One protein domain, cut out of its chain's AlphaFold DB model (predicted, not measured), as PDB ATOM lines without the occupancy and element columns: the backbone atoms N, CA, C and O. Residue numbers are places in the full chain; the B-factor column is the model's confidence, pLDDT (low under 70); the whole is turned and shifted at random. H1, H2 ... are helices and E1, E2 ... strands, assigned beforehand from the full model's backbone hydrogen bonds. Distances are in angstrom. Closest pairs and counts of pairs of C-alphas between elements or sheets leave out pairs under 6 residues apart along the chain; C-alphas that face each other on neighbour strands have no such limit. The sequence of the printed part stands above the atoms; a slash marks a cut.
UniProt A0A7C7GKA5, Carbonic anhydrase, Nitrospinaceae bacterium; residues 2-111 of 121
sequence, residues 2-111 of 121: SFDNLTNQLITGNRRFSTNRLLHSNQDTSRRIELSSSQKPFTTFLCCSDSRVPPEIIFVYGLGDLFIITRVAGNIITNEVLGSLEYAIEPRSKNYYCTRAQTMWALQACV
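AT A GLANCE: This is residues 2 to 111 of the 121 residues of the protein "Carbonic anhydrase" of Nitrospinaceae bacterium (UniProt A0A7C7GKA5). A small parallel sheet of three short strands is covered on one face by H4, while on the side away from H4 the ends of H1 and H5 meet at a corner with the short H3 close to both. H2 lies far out on the link between H1 and the sheet, and no helix touches it. The printed part has 110 residues, with five named helices and three named strands in the order H1, H2, E1, H3, E2, H4, E3, H5; the sheet's order is E2, E1, E3, and the class is mixed, helices and strands. The whole is compact, with a radius of gyration of the C-alphas of 14.0 A, and spans 38 by 35 by 27 A.

HOW THE PARTS SIT: H1, residues 3 to 18, touches H3, residues 55 to 58, with its residues 13 to 17 alone; the closest C-alphas are those of Asn 14 and Ile 58, 5.5 A apart. H1 also touches H5, residues 103 to 111, with residues 14 to 18 alone; the closest C-alphas, of Ser 18 and Val 111, are 5.7 A apart, and the lines are about perpendicular at 79 degrees. H2, residues 29 to 35, is apart from H1. E1, residues 43 to 47, is the inner strand. Its parallel neighbour E2, residues 66 to 71, has N 69 and O 45 within hydrogen-bond range at 2.9 A. E1, H3 and E2 form a strand-helix-strand unit, two parallel neighbour strands with a helix between, its crossover right-handed; H3 only grazes the sheet with residues 55 to 56. H4, residues 79 to 89, is on the sheet over E2 and E1, at a height of 9.6 A, and runs along the strands, at 5 degrees to E2 on the local plane; this makes two layers, a sheet with a helix on one face. The closest C-alphas of E2 and H4, of Ile 69 and Ser 84, are 5.8 A apart. E3, residues 96 to 98, is parallel to E1, with N 97 and O 44 at 2.9 A; E2, H4 and E3 form a split unit, with E1 between the strands, its crossover right-handed. In H1, H2, H4 and H5 every O i to N i+4 pair is within hydrogen-bond range; H3 is too short for one.

IN THESE COORDINATES: H1 begins at C-alpha 3 (176.235, 230.533, 125.347) and measures 22.7 A. H4 measures 15.0 A, E2 13.5 A and E1 12.9 A. H5 ends at C-alpha 111 (192.886, 219.989, 111.672).

THE WHOLE: The C-alphas farthest apart, of Arg 21 and Asn 79, are 38.5 A apart. The printed part has no cut, and no link is long. Mean pLDDT of the printed part is 72.7; residues 2 to 4, 24, 69 to 76 and 88 to 111 are under 70.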
ATOM      1  N   SER A   2     177.222 234.401 128.193       69.25
ATOM      2  CA  SER A   2     176.186 233.863 127.287       69.25
ATOM      3  C   SER A   2     176.739 232.687 126.472       69.25
ATOM      4  O   SER A   2     177.939 232.670 126.184       69.25
ATOM      5  N   PHE A   3     175.878 231.738 126.102       66.00
ATOM      6  CA  PHE A   3     176.235 230.533 125.347       66.00
ATOM      7  C   PHE A   3     176.904 230.860 123.999       66.00
ATOM      8  O   PHE A   3     177.947 230.300 123.675       66.00
ATOM      9  N   ASP A   4     176.395 231.855 123.267       67.88
ATOM     10  CA  ASP A   4     176.954 232.251 121.964       67.88
ATOM     11  C   ASP A   4     178.384 232.789 122.078       67.88
ATOM     12  O   ASP A   4     179.255 232.503 121.256       67.88
ATOM     13  N   ASN A   5     178.653 233.557 123.137       77.62
ATOM     14  CA  ASN A   5     179.984 234.099 123.392       77.62
ATOM     15  C   ASN A   5     180.975 232.969 123.711       77.62
ATOM     16  O   ASN A   5     182.108 232.968 123.240       77.62
ATOM     17  N   LEU A   6     180.527 231.975 124.473       72.56
ATOM     18  CA  LEU A   6     181.337 230.822 124.835       72.56
ATOM     19  C   LEU A   6     181.700 229.975 123.610       72.56
ATOM     20  O   LEU A   6     182.877 229.695 123.391       72.56
ATOM     21  N   THR A   7     180.724 229.668 122.758       73.19
ATOM     22  CA  THR A   7     180.946 228.950 121.495       73.19
ATOM     23  C   THR A   7     181.933 229.689 120.587       73.19
ATOM     24  O   THR A   7     182.860 229.078 120.050       73.19
ATOM     25  N   ASN A   8     181.816 231.015 120.479       78.31
ATOM     26  CA  ASN A   8     182.765 231.830 119.716       78.31
ATOM     27  C   ASN A   8     184.190 231.772 120.287       78.31
ATOM     28  O   ASN A   8     185.159 231.725 119.521       78.31
ATOM     29  N   GLN A   9     184.345 231.735 121.614       79.94
ATOM     30  CA  GLN A   9     185.656 231.570 122.241       79.94
ATOM     31  C   GLN A   9     186.253 230.183 121.981       79.94
ATOM     32  O   GLN A   9     187.431 230.102 121.638       79.94
ATOM     33  N   LEU A  10     185.453 229.112 122.053       78.50
ATOM     34  CA  LEU A  10     185.900 227.758 121.698       78.50
ATOM     35  C   LEU A  10     186.370 227.686 120.239       78.50
ATOM     36  O   LEU A  10     187.468 227.211 119.960       78.50
ATOM     37  N   ILE A  11     185.588 228.220 119.297       81.12
ATOM     38  CA  ILE A  11     185.958 228.254 117.872       81.12
ATOM     39  C   ILE A  11     187.251 229.052 117.661       81.12
ATOM     40  O   ILE A  11     188.132 228.633 116.910       81.12
ATOM     41  N   THR A  12     187.389 230.191 118.342       83.75
ATOM     42  CA  THR A  12     188.594 231.029 118.266       83.75
ATOM     43  C   THR A  12     189.820 230.301 118.816       83.75
ATOM     44  O   THR A  12     190.883 230.349 118.195       83.75
ATOM     45  N   GLY A  13     189.671 229.608 119.947       81.75
ATOM     46  CA  GLY A  13     190.704 228.763 120.542       81.75
ATOM     47  C   GLY A  13     191.150 227.651 119.597       81.75
ATOM     48  O   GLY A  13     192.329 227.561 119.267       81.75
ATOM     49  N   ASN A  14     190.195 226.901 119.045       83.06
ATOM     50  CA  ASN A  14     190.475 225.846 118.071       83.06
ATOM     51  C   ASN A  14     191.204 226.381 116.825       83.06
ATOM     52  O   ASN A  14     192.208 225.827 116.388       83.06
ATOM     53  N   ARG A  15     190.768 227.524 116.281       83.69
ATOM     54  CA  ARG A  15     191.449 228.158 115.141       83.69
ATOM     55  C   ARG A  15     192.890 228.566 115.478       83.69
ATOM     56  O   ARG A  15     193.770 228.504 114.620       83.69
ATOM     57  N   ARG A  16     193.159 229.007 116.709       83.50
ATOM     58  CA  ARG A  16     194.527 229.314 117.161       83.50
ATOM     59  C   ARG A  16     195.384 228.055 117.229       83.50
ATOM     60  O   ARG A  16     196.520 228.092 116.761       83.50
ATOM     61  N   PHE A  17     194.832 226.956 117.736       83.31
ATOM     62  CA  PHE A  17     195.500 225.658 117.737       83.31
ATOM     63  C   PHE A  17     195.814 225.180 116.310       83.31
ATOM     64  O   PHE A  17     196.969 224.898 116.000       83.31
ATOM     65  N   SER A  18     194.832 225.211 115.404       82.94
ATOM     66  CA  SER A  18     194.991 224.759 114.013       82.94
ATOM     67  C   SER A  18     195.999 225.589 113.208       82.94
ATOM     68  O   SER A  18     196.635 225.085 112.287       82.94
ATOM     69  N   THR A  19     196.164 226.870 113.553       85.38
ATOM     70  CA  THR A  19     197.117 227.790 112.906       85.38
ATOM     71  C   THR A  19     198.461 227.893 113.630       85.38
ATOM     72  O   THR A  19     199.280 228.740 113.274       85.38
ATOM     73  N   ASN A  20     198.699 227.047 114.641       80.50
ATOM     74  CA  ASN A  20     199.902 227.041 115.478       80.50
ATOM     75  C   ASN A  20     200.209 228.402 116.145       80.50
ATOM     76  O   ASN A  20     201.361 228.766 116.374       80.50
ATOM     77  N   ARG A  21     199.165 229.184 116.450       80.25
ATOM     78  CA  ARG A  21     199.239 230.482 117.142       80.25
ATOM     79  C   ARG A  21     198.806 230.325 118.596       80.25
ATOM     80  O   ARG A  21     197.798 230.891 119.021       80.25
ATOM     81  N   LEU A  22     199.546 229.508 119.338       77.44
ATOM     82  CA  LEU A  22     199.232 229.193 120.728       77.44
ATOM     83  C   LEU A  22     199.492 230.400 121.636       77.44
ATOM     84  O   LEU A  22     200.539 231.041 121.566       77.44
ATOM     85  N   LEU A  23     198.529 230.687 122.509       74.81
ATOM     86  CA  LEU A  23     198.698 231.591 123.639       74.81
ATOM     87  C   LEU A  23     198.693 230.728 124.896       74.81
ATOM     88  O   LEU A  23     197.664 230.171 125.262       74.81
ATOM     89  N   HIS A  24     199.836 230.597 125.558       69.31
ATOM     90  CA  HIS A  24     199.930 229.860 126.819       69.31
ATOM     91  C   HIS A  24     199.493 230.741 127.996       69.31
ATOM     92  O   HIS A  24     200.262 231.017 128.913       69.31
ATOM     93  N   SER A  25     198.252 231.229 127.946       72.25
ATOM     94  CA  SER A  25     197.641 231.956 129.058       72.25
ATOM     95  C   SER A  25     197.285 230.999 130.195       72.25
ATOM     96  O   SER A  25     196.897 229.860 129.947       72.25
ATOM     97  N   ASN A  26     197.377 231.472 131.441       78.31
ATOM     98  CA  ASN A  26     196.937 230.749 132.641       78.31
ATOM     99  C   ASN A  26     197.689 229.429 132.921       78.31
ATOM    100  O   ASN A  26     197.131 228.509 133.519       78.31
ATOM    101  N   GLN A  27     198.955 229.317 132.504       81.19
ATOM    102  CA  GLN A  27     199.817 228.147 132.767       81.19
ATOM    103  C   GLN A  27     201.004 228.461 133.695       81.19
ATOM    104  O   GLN A  27     201.798 227.580 134.037       81.19
ATOM    105  N   ASP A  28     201.138 229.718 134.117       85.50
ATOM    106  CA  ASP A  28     202.242 230.186 134.947       85.50
ATOM    107  C   ASP A  28     202.114 229.766 136.423       85.50
ATOM    108  O   ASP A  28     201.102 229.239 136.898       85.50
ATOM    109  N   THR A  29     203.201 229.979 137.164       87.56
ATOM    110  CA  THR A  29     203.286 229.640 138.588       87.56
ATOM    111  C   THR A  29     202.311 230.451 139.439       87.56
ATOM    112  O   THR A  29     201.734 229.898 140.374       87.56
ATOM    113  N   SER A  30     202.088 231.724 139.114       86.69
ATOM    114  CA  SER A  30     201.186 232.600 139.867       86.69
ATOM    115  C   SER A  30     199.745 232.105 139.774       86.69
ATOM    116  O   SER A  30     199.058 232.013 140.791       86.69
ATOM    117  N   ARG A  31     199.317 231.668 138.583       86.31
ATOM    118  CA  ARG A  31     197.996 231.070 138.380       86.31
ATOM    119  C   ARG A  31     197.809 229.783 139.184       86.31
ATOM    120  O   ARG A  31     196.749 229.580 139.771       86.31
ATOM    121  N   ARG A  32     198.832 228.923 139.266       87.25
ATOM    122  CA  ARG A  32     198.779 227.706 140.106       87.25
ATOM    123  C   ARG A  32     198.592 228.029 141.586       87.25
ATOM    124  O   ARG A  32     197.841 227.334 142.265       87.25
ATOM    125  N   ILE A  33     199.260 229.073 142.073       88.50
ATOM    126  CA  ILE A  33     199.129 229.522 143.464       88.50
ATOM    127  C   ILE A  33     197.705 230.026 143.721       88.50
ATOM    128  O   ILE A  33     197.097 229.627 144.710       88.50
ATOM    129  N   GLU A  34     197.135 230.824 142.817       87.38
ATOM    130  CA  GLU A  34     195.756 231.319 142.938       87.38
ATOM    131  C   GLU A  34     194.737 230.167 143.022       87.38
ATOM    132  O   GLU A  34     193.890 230.128 143.921       87.38
ATOM    133  N   LEU A  35     194.879 229.180 142.133       87.12
ATOM    134  CA  LEU A  35     193.974 228.034 142.029       87.12
ATOM    135  C   LEU A  35     194.072 227.041 143.187       87.12
ATOM    136  O   LEU A  35     193.163 226.232 143.358       87.12
ATOM    137  N   SER A  36     195.138 227.098 143.992       86.38
ATOM    138  CA  SER A  36     195.295 226.220 145.160       86.38
ATOM    139  C   SER A  36     194.176 226.396 146.194       86.38
ATOM    140  O   SER A  36     193.848 225.458 146.915       86.38
ATOM    141  N   SER A  37     193.576 227.589 146.241       83.56
ATOM    142  CA  SER A  37     192.514 227.937 147.185       83.56
ATOM    143  C   SER A  37     191.109 227.664 146.640       83.56
ATOM    144  O   SER A  37     190.225 227.231 147.377       83.56
ATOM    145  N   SER A  38     190.882 227.925 145.350       81.25
ATOM    146  CA  SER A  38     189.586 227.757 144.694       81.25
ATOM    147  C   SER A  38     189.748 227.769 143.177       81.25
ATOM    148  O   SER A  38     190.514 228.552 142.625       81.25
ATOM    149  N   GLN A  39     188.914 226.991 142.490       81.12
ATOM    150  CA  GLN A  39     188.748 227.050 141.036       81.12
ATOM    151  C   GLN A  39     187.368 227.602 140.668       81.12
ATOM    152  O   GLN A  39     186.389 227.366 141.380       81.12
ATOM    153  N   LYS A  40     187.294 228.344 139.561       82.25
ATOM    154  CA  LYS A  40     186.048 228.888 138.995       82.25
ATOM    155  C   LYS A  40     186.036 228.665 137.477       82.25
ATOM    156  O   LYS A  40     186.183 229.632 136.729       82.25
ATOM    157  N   PRO A  41     185.918 227.402 137.039       81.25
ATOM    158  CA  PRO A  41     185.861 227.070 135.621       81.25
ATOM    159  C   PRO A  41     184.646 227.737 134.973       81.25
ATOM    160  O   PRO A  41     183.565 227.780 135.553       81.25
ATOM    161  N   PHE A  42     184.791 228.280 133.767       77.06
ATOM    162  CA  PHE A  42     183.663 228.944 133.099       77.06
ATOM    163  C   PHE A  42     182.744 227.951 132.379       77.06
ATOM    164  O   PHE A  42     181.569 228.257 132.141       77.06
ATOM    165  N   THR A  43     183.275 226.783 132.016       76.44
ATOM    166  CA  THR A  43     182.544 225.723 131.329       76.44
ATOM    167  C   THR A  43     183.049 224.355 131.740       76.44
ATOM    168  O   THR A  43     184.196 224.186 132.164       76.44
ATOM    169  N   THR A  44     182.178 223.377 131.557       77.19
ATOM    170  CA  THR A  44     182.479 221.979 131.800       77.19
ATOM    171  C   THR A  44     182.512 221.183 130.500       77.19
ATOM    172  O   THR A  44     181.611 221.310 129.672       77.19
ATOM    173  N   PHE A  45     183.533 220.345 130.335       76.31
ATOM    174  CA  PHE A  45     183.717 219.456 129.192       76.31
ATOM    175  C   PHE A  45     183.580 217.987 129.588       76.31
ATOM    176  O   PHE A  45     184.196 217.520 130.547       76.31
ATOM    177  N   LEU A  46     182.822 217.250 128.782       74.25
ATOM    178  CA  LEU A  46     182.794 215.792 128.766       74.25
ATOM    179  C   LEU A  46     183.496 215.313 127.490       74.25
ATOM    180  O   LEU A  46     183.054 215.674 126.397       74.25
ATOM    181  N   CYS A  47     184.591 214.552 127.618       73.19
ATOM    182  CA  CYS A  47     185.410 214.126 126.480       73.19
ATOM    183  C   CYS A  47     185.889 212.662 126.576       73.19
ATOM    184  O   CYS A  47     185.787 211.991 127.601       73.19
ATOM    185  N   CYS A  48     186.428 212.140 125.472       72.44
ATOM    186  CA  CYS A  48     186.991 210.788 125.434       72.44
ATOM    187  C   CYS A  48     188.359 210.747 126.140       72.44
ATOM    188  O   CYS A  48     189.073 211.748 126.179       72.44
ATOM    189  N   SER A  49     188.792 209.580 126.635       73.06
ATOM    190  CA  SER A  49     190.152 209.410 127.188       73.06
ATOM    191  C   SER A  49     191.293 209.534 126.197       73.06
ATOM    192  O   SER A  49     192.447 209.356 126.587       73.06
ATOM    193  N   ASP A  50     190.994 209.789 124.932       76.06
ATOM    194  CA  ASP A  50     192.003 209.796 123.900       76.06
ATOM    195  C   ASP A  50     193.055 210.879 124.148       76.06
ATOM    196  O   ASP A  50     192.767 212.074 124.235       76.06
ATOM    197  N   SER A  51     194.306 210.441 124.236       76.31
ATOM    198  CA  SER A  51     195.449 211.296 124.537       76.31
ATOM    199  C   SER A  51     195.733 212.338 123.456       76.31
ATOM    200  O   SER A  51     196.490 213.272 123.706       76.31
ATOM    201  N   ARG A  52     195.167 212.184 122.253       77.12
ATOM    202  CA  ARG A  52     195.380 213.096 121.121       77.12
ATOM    203  C   ARG A  52     194.432 214.289 121.135       77.12
ATOM    204  O   ARG A  52     194.649 215.226 120.375       77.12
ATOM    205  N   VAL A  53     193.389 214.256 121.968       75.25
ATOM    206  CA  VAL A  53     192.347 215.290 121.990       75.25
ATOM    207  C   VAL A  53     192.154 215.899 123.387       75.25
ATOM    208  O   VAL A  53     191.051 215.860 123.930       75.25
ATOM    209  N   PRO A  54     193.207 216.467 124.004       80.19
ATOM    210  CA  PRO A  54     193.065 217.224 125.243       80.19
ATOM    211  C   PRO A  54     192.362 218.573 124.978       80.19
ATOM    212  O   PRO A  54     192.914 219.410 124.253       80.19
ATOM    213  N   PRO A  55     191.159 218.817 125.542       79.25
ATOM    214  CA  PRO A  55     190.393 220.044 125.307       79.25
ATOM    215  C   PRO A  55     191.140 221.329 125.685       79.25
ATOM    216  O   PRO A  55     191.009 222.337 124.995       79.25
ATOM    217  N   GLU A  56     191.950 221.300 126.743       82.56
ATOM    218  CA  GLU A  56     192.735 222.447 127.214       82.56
ATOM    219  C   GLU A  56     193.726 222.921 126.150       82.56
ATOM    220  O   GLU A  56     193.908 224.117 125.938       82.56
ATOM    221  N   ILE A  57     194.334 221.978 125.430       82.19
ATOM    222  CA  ILE A  57     195.316 222.279 124.389       82.19
ATOM    223  C   ILE A  57     194.604 222.726 123.110       82.19
ATOM    224  O   ILE A  57     194.981 223.738 122.522       82.19
ATOM    225  N   ILE A  58     193.560 222.000 122.701       81.69
ATOM    226  CA  ILE A  58     192.819 222.269 121.461       81.69
ATOM    227  C   ILE A  58     192.159 223.642 121.492       81.69
ATOM    228  O   ILE A  58     192.210 224.387 120.519       81.69
ATOM    229  N   PHE A  59     191.534 223.991 122.612       80.44
ATOM    230  CA  PHE A  59     190.844 225.266 122.750       80.44
ATOM    231  C   PHE A  59     191.732 226.371 123.329       80.44
ATOM    232  O   PHE A  59     191.264 227.497 123.481       80.44
ATOM    233  N   VAL A  60     193.015 226.086 123.576       82.69
ATOM    234  CA  VAL A  60     194.008 227.061 124.050       82.69
ATOM    235  C   VAL A  60     193.558 227.708 125.371       82.69
ATOM    236  O   VAL A  60     193.567 228.928 125.526       82.69
ATOM    237  N   TYR A  61     193.143 226.872 126.325       85.06
ATOM    238  CA  TYR A  61     192.829 227.272 127.698       85.06
ATOM    239  C   TYR A  61     193.897 226.784 128.674       85.06
ATOM    240  O   TYR A  61     194.652 225.850 128.395       85.06
ATOM    241  N   GLY A  62     193.983 227.450 129.823       84.12
ATOM    242  CA  GLY A  62     194.934 227.108 130.867       84.12
ATOM    243  C   GLY A  62     194.268 226.506 132.095       84.12
ATOM    244  O   GLY A  62     193.189 225.914 132.053       84.12
ATOM    245  N   LEU A  63     194.954 226.637 133.221       85.12
ATOM    246  CA  LEU A  63     194.541 226.029 134.473       85.12
ATOM    247  C   LEU A  63     193.332 226.765 135.064       85.12
ATOM    248  O   LEU A  63     193.296 227.999 135.129       85.12
ATOM    249  N   GLY A  64     192.353 225.988 135.532       81.88
ATOM    250  CA  GLY A  64     191.149 226.490 136.203       81.88
ATOM    251  C   GLY A  64     190.127 227.163 135.284       81.88
ATOM    252  O   GLY A  64     189.143 227.704 135.782       81.88
ATOM    253  N   ASP A  65     190.364 227.129 133.974       82.12
ATOM    254  CA  ASP A  65     189.485 227.672 132.938       82.12
ATOM    255  C   ASP A  65     188.377 226.671 132.573       82.12
ATOM    256  O   ASP A  65     187.192 227.012 132.535       82.12
ATOM    257  N   LEU A  66     188.763 225.409 132.371       80.31
ATOM    258  CA  LEU A  66     187.870 224.304 132.038       80.31
ATOM    259  C   LEU A  66     187.718 223.355 133.225       80.31
ATOM    260  O   LEU A  66     188.701 223.007 133.878       80.31
ATOM    261  N   PHE A  67     186.496 222.884 133.462       79.88
ATOM    262  CA  PHE A  67     186.256 221.710 134.295       79.88
ATOM    263  C   PHE A  67     186.086 220.496 133.390       79.88
ATOM    264  O   PHE A  67     185.169 220.461 132.578       79.88
ATOM    265  N   ILE A  68     186.958 219.500 133.484       79.12
ATOM    266  CA  ILE A  68     186.874 218.316 132.623       79.12
ATOM    267  C   ILE A  68     186.348 217.170 133.463       79.12
ATOM    268  O   ILE A  68     187.034 216.699 134.364       79.12
ATOM    269  N   ILE A  69     185.110 216.760 133.184       68.25
ATOM    270  CA  ILE A  69     184.405 215.761 133.987       68.25
ATOM    271  C   ILE A  69     185.022 214.395 133.794       68.25
ATOM    272  O   ILE A  69     185.396 213.753 134.766       68.25
ATOM    273  N   THR A  70     185.119 213.920 132.558       63.91
ATOM    274  CA  THR A  70     185.703 212.610 132.335       63.91
ATOM    275  C   THR A  70     186.336 212.488 130.977       63.91
ATOM    276  O   THR A  70     185.984 213.170 130.020       63.91
ATOM    277  N   ARG A  71     187.293 211.569 130.993       64.56
ATOM    278  CA  ARG A  71     187.997 210.931 129.907       64.56
ATOM    279  C   ARG A  71     187.642 209.451 130.035       64.56
ATOM    280  O   ARG A  71     188.428 208.714 130.630       64.56
ATOM    281  N   VAL A  72     186.469 209.017 129.560       62.03
ATOM    282  CA  VAL A  72     186.093 207.582 129.490       62.03
ATOM    283  C   VAL A  72     186.182 207.117 128.041       62.03
ATOM    284  O   VAL A  72     185.670 207.780 127.138       62.03
ATOM    285  N   ALA A  73     186.823 205.972 127.799       57.00
ATOM    286  CA  ALA A  73     186.875 205.384 126.468       57.00
ATOM    287  C   ALA A  73     185.442 205.087 125.996       57.00
ATOM    288  O   ALA A  73     184.713 204.331 126.634       57.00
ATOM    289  N   GLY A  74     185.026 205.721 124.898       59.09
ATOM    290  CA  GLY A  74     183.673 205.574 124.356       59.09
ATOM    291  C   GLY A  74     182.606 206.496 124.959       59.09
ATOM    292  O   GLY A  74     181.442 206.332 124.607       59.09
ATOM    293  N   ASN A  75     182.968 207.470 125.809       61.62
ATOM    294  CA  ASN A  75     182.041 208.460 126.387       61.62
ATOM    295  C   ASN A  75     180.817 207.832 127.085       61.62
ATOM    296  O   ASN A  75     179.697 208.339 126.990       61.62
ATOM    297  N   ILE A  76     181.019 206.695 127.755       66.81
ATOM    298  CA  ILE A  76     179.953 205.996 128.472       66.81
ATOM    299  C   ILE A  76     179.623 206.783 129.741       66.81
ATOM    300  O   ILE A  76     180.510 207.074 130.543       66.81
ATOM    301  N   ILE A  77     178.344 207.114 129.923       70.75
ATOM    302  CA  ILE A  77     177.851 207.767 131.136       70.75
ATOM    303  C   ILE A  77     177.634 206.679 132.187       70.75
ATOM    304  O   ILE A  77     176.715 205.870 132.072       70.75
ATOM    305  N   THR A  78     178.500 206.651 133.195       77.38
ATOM    306  CA  THR A  78     178.332 205.825 134.395       77.38
ATOM    307  C   THR A  78     177.829 206.684 135.557       77.38
ATOM    308  O   THR A  78     177.812 207.915 135.469       77.38
ATOM    309  N   ASN A  79     177.429 206.063 136.668       79.94
ATOM    310  CA  ASN A  79     176.971 206.799 137.852       79.94
ATOM    311  C   ASN A  79     178.064 207.728 138.414       79.94
ATOM    312  O   ASN A  79     177.764 208.799 138.930       79.94
ATOM    313  N   GLU A  80     179.339 207.371 138.257       80.56
ATOM    314  CA  GLU A  80     180.483 208.195 138.654       80.56
ATOM    315  C   GLU A  80     180.637 209.435 137.755       80.56
ATOM    316  O   GLU A  80     180.961 210.525 138.237       80.56
ATOM    317  N   VAL A  81     180.361 209.292 136.451       76.25
ATOM    318  CA  VAL A  81     180.310 210.416 135.498       76.25
ATOM    319  C   VAL A  81     179.158 211.347 135.858       76.25
ATOM    320  O   VAL A  81     179.332 212.564 135.838       76.25
ATOM    321  N   LEU A  82     178.002 210.784 136.222       75.94
ATOM    322  CA  LEU A  82     176.836 211.552 136.647       75.94
ATOM    323  C   LEU A  82     177.117 212.330 137.938       75.94
ATOM    324  O   LEU A  82     176.877 213.531 137.972       75.94
ATOM    325  N   GLY A  83     177.728 211.704 138.946       76.44
ATOM    326  CA  GLY A  83     178.133 212.398 140.172       76.44
ATOM    327  C   GLY A  83     179.154 213.513 139.915       76.44
ATOM    328  O   GLY A  83     179.088 214.584 140.515       76.44
ATOM    329  N   SER A  84     180.070 213.311 138.963       75.00
ATOM    330  CA  SER A  84     181.013 214.354 138.530       75.00
ATOM    331  C   SER A  84     180.319 215.499 137.783       75.00
ATOM    332  O   SER A  84     180.721 216.656 137.917       75.00
ATOM    333  N   LEU A  85     179.268 215.190 137.017       74.50
ATOM    334  CA  LEU A  85     178.415 216.174 136.354       74.50
ATOM    335  C   LEU A  85     177.631 217.000 137.370       74.50
ATOM    336  O   LEU A  85     177.686 218.223 137.316       74.50
ATOM    337  N   GLU A  86     176.981 216.353 138.333       74.06
ATOM    338  CA  GLU A  86     176.272 217.013 139.431       74.06
ATOM    339  C   GLU A  86     177.213 217.922 140.234       74.06
ATOM    340  O   GLU A  86     176.899 219.089 140.473       74.06
ATOM    341  N   TYR A  87     178.425 217.446 140.536       75.00
ATOM    342  CA  TYR A  87     179.453 218.237 141.215       75.00
ATOM    343  C   TYR A  87     179.915 219.469 140.413       75.00
ATOM    344  O   TYR A  87     180.275 220.499 140.995       75.00
ATOM    345  N   ALA A  88     179.935 219.365 139.082       69.38
ATOM    346  CA  ALA A  88     180.272 220.472 138.190       69.38
ATOM    347  C   ALA A  88     179.125 221.486 138.055       69.38
ATOM    348  O   ALA A  88     179.388 222.678 137.843       69.38
ATOM    349  N   ILE A  89     177.879 221.002 138.167       65.44
ATOM    350  CA  ILE A  89     176.651 221.797 138.080       65.44
ATOM    351  C   ILE A  89     176.441 222.655 139.321       65.44
ATOM    352  O   ILE A  89     176.052 223.821 139.223       65.44
ATOM    353  N   GLU A  90     176.768 222.125 140.490       55.00
ATOM    354  CA  GLU A  90     176.777 222.901 141.719       55.00
ATOM    355  C   GLU A  90     177.962 223.887 141.744       55.00
ATOM    356  O   GLU A  90     179.103 223.555 141.420       55.00
ATOM    357  N   PRO A  91     177.776 225.083 142.315       57.94
ATOM    358  CA  PRO A  91     177.712 226.445 141.735       57.94
ATOM    359  C   PRO A  91     178.810 226.891 140.737       57.94
ATOM    360  O   PRO A  91     179.028 228.095 140.554       57.94
ATOM    361  N   ARG A  92     179.576 225.969 140.148       58.09
ATOM    362  CA  ARG A  92     180.893 226.263 139.563       58.09
ATOM    363  C   ARG A  92     180.862 226.524 138.064       58.09
ATOM    364  O   ARG A  92     181.618 227.383 137.627       58.09
ATOM    365  N   SER A  93     179.975 225.873 137.308       56.59
ATOM    366  CA  SER A  93     179.915 225.988 135.843       56.59
ATOM    367  C   SER A  93     178.531 226.426 135.373       56.59
ATOM    368  O   SER A  93     177.518 225.882 135.791       56.59
ATOM    369  N   LYS A  94     178.465 227.426 134.485       56.94
ATOM    370  CA  LYS A  94     177.182 227.933 133.950       56.94
ATOM    371  C   LYS A  94     176.778 227.288 132.620       56.94
ATOM    372  O   LYS A  94     175.643 227.470 132.202       56.94
ATOM    373  N   ASN A  95     177.698 226.580 131.960       61.72
ATOM    374  CA  ASN A  95     177.527 225.991 130.630       61.72
ATOM    375  C   ASN A  95     178.263 224.638 130.539       61.72
ATOM    376  O   ASN A  95     179.270 224.441 131.227       61.72
ATOM    377  N   TYR A  96     177.786 223.743 129.664       60.72
ATOM    378  CA  TYR A  96     178.325 222.391 129.462       60.72
ATOM    379  C   TYR A  96     178.516 222.107 127.973       60.72
ATOM    380  O   TYR A  96     177.661 222.465 127.166       60.72
ATOM    381  N   TYR A  97     179.607 221.422 127.624       62.78
ATOM    382  CA  TYR A  97     179.829 220.858 126.294       62.78
ATOM    383  C   TYR A  97     180.117 219.364 126.394       62.78
ATOM    384  O   TYR A  97     181.050 218.931 127.075       62.78
ATOM    385  N   CYS A  98     179.332 218.579 125.664       56.19
ATOM    386  CA  CYS A  98     179.576 217.163 125.454       56.19
ATOM    387  C   CYS A  98     180.205 216.984 124.077       56.19
ATOM    388  O   CYS A  98     179.541 217.160 123.058       56.19
ATOM    389  N   THR A  99     181.489 216.625 124.013       55.25
ATOM    390  CA  THR A  99     182.055 216.178 122.743       55.25
ATOM    391  C   THR A  99     181.753 214.691 122.609       55.25
ATOM    392  O   THR A  99     182.517 213.824 123.025       55.25
ATOM    393  N   ARG A 100     180.637 214.354 121.949       45.97
ATOM    394  CA  ARG A 100     180.330 212.965 121.548       45.97
ATOM    395  C   ARG A 100     181.307 212.417 120.487       45.97
ATOM    396  O   ARG A 100     181.113 211.336 119.940       45.97
ATOM    397  N   ALA A 101     182.385 213.151 120.219       46.56
ATOM    398  CA  ALA A 101     183.447 212.818 119.299       46.56
ATOM    399  C   ALA A 101     184.186 211.555 119.743       46.56
ATOM    400  O   ALA A 101     185.033 211.579 120.637       46.56
ATOM    401  N   GLN A 102     183.946 210.462 119.025       47.62
ATOM    402  CA  GLN A 102     185.015 209.507 118.770       47.62
ATOM    403  C   GLN A 102     186.222 210.306 118.265       47.62
ATOM    404  O   GLN A 102     186.063 211.220 117.451       47.62
ATOM    405  N   THR A 103     187.411 209.992 118.767       44.62
ATOM    406  CA  THR A 103     188.641 210.780 118.610       44.62
ATOM    407  C   THR A 103     188.874 211.351 117.209       44.62
ATOM    408  O   THR A 103     189.387 212.457 117.048       44.62
ATOM    409  N   MET A 104     188.469 210.606 116.184       43.59
ATOM    410  CA  MET A 104     188.620 210.991 114.789       43.59
ATOM    411  C   MET A 104     187.925 212.313 114.439       43.59
ATOM    412  O   MET A 104     188.510 213.102 113.706       43.59
ATOM    413  N   TRP A 105     186.736 212.615 114.980       49.78
ATOM    414  CA  TRP A 105     186.050 213.876 114.661       49.78
ATOM    415  C   TRP A 105     186.709 215.079 115.329       49.78
ATOM    416  O   TRP A 105     186.907 216.099 114.679       49.78
ATOM    417  N   ALA A 106     187.098 214.967 116.598       50.97
ATOM    418  CA  ALA A 106     187.724 216.083 117.288       50.97
ATOM    419  C   ALA A 106     189.101 216.409 116.688       50.97
ATOM    420  O   ALA A 106     189.394 217.579 116.475       50.97
ATOM    421  N   LEU A 107     189.887 215.398 116.288       48.16
ATOM    422  CA  LEU A 107     191.104 215.611 115.496       48.16
ATOM    423  C   LEU A 107     190.803 216.273 114.148       48.16
ATOM    424  O   LEU A 107     191.474 217.234 113.787       48.16
ATOM    425  N   GLN A 108     189.770 215.828 113.432       52.56
ATOM    426  CA  GLN A 108     189.374 216.427 112.157       52.56
ATOM    427  C   GLN A 108     188.896 217.881 112.325       52.56
ATOM    428  O   GLN A 108     189.222 218.736 111.507       52.56
ATOM    429  N   ALA A 109     188.174 218.198 113.404       54.50
ATOM    430  CA  ALA A 109     187.747 219.554 113.744       54.50
ATOM    431  C   ALA A 109     188.929 220.446 114.158       54.50
ATOM    432  O   ALA A 109     188.912 221.642 113.858       54.50
ATOM    433  N   CYS A 110     189.957 219.875 114.794       51.56
ATOM    434  CA  CYS A 110     191.219 220.556 115.088       51.56
ATOM    435  C   CYS A 110     192.023 220.845 113.823       51.56
ATOM    436  O   CYS A 110     192.511 221.953 113.637       51.56
ATOM    437  N   VAL A 111     192.135 219.863 112.928       53.06
ATOM    438  CA  VAL A 111     192.886 219.989 111.672       53.06
ATOM    439  C   VAL A 111     192.184 220.946 110.704       53.06
ATOM    440  O   VAL A 111     192.840 221.773 110.077       53.06
TER     441      VAL A 111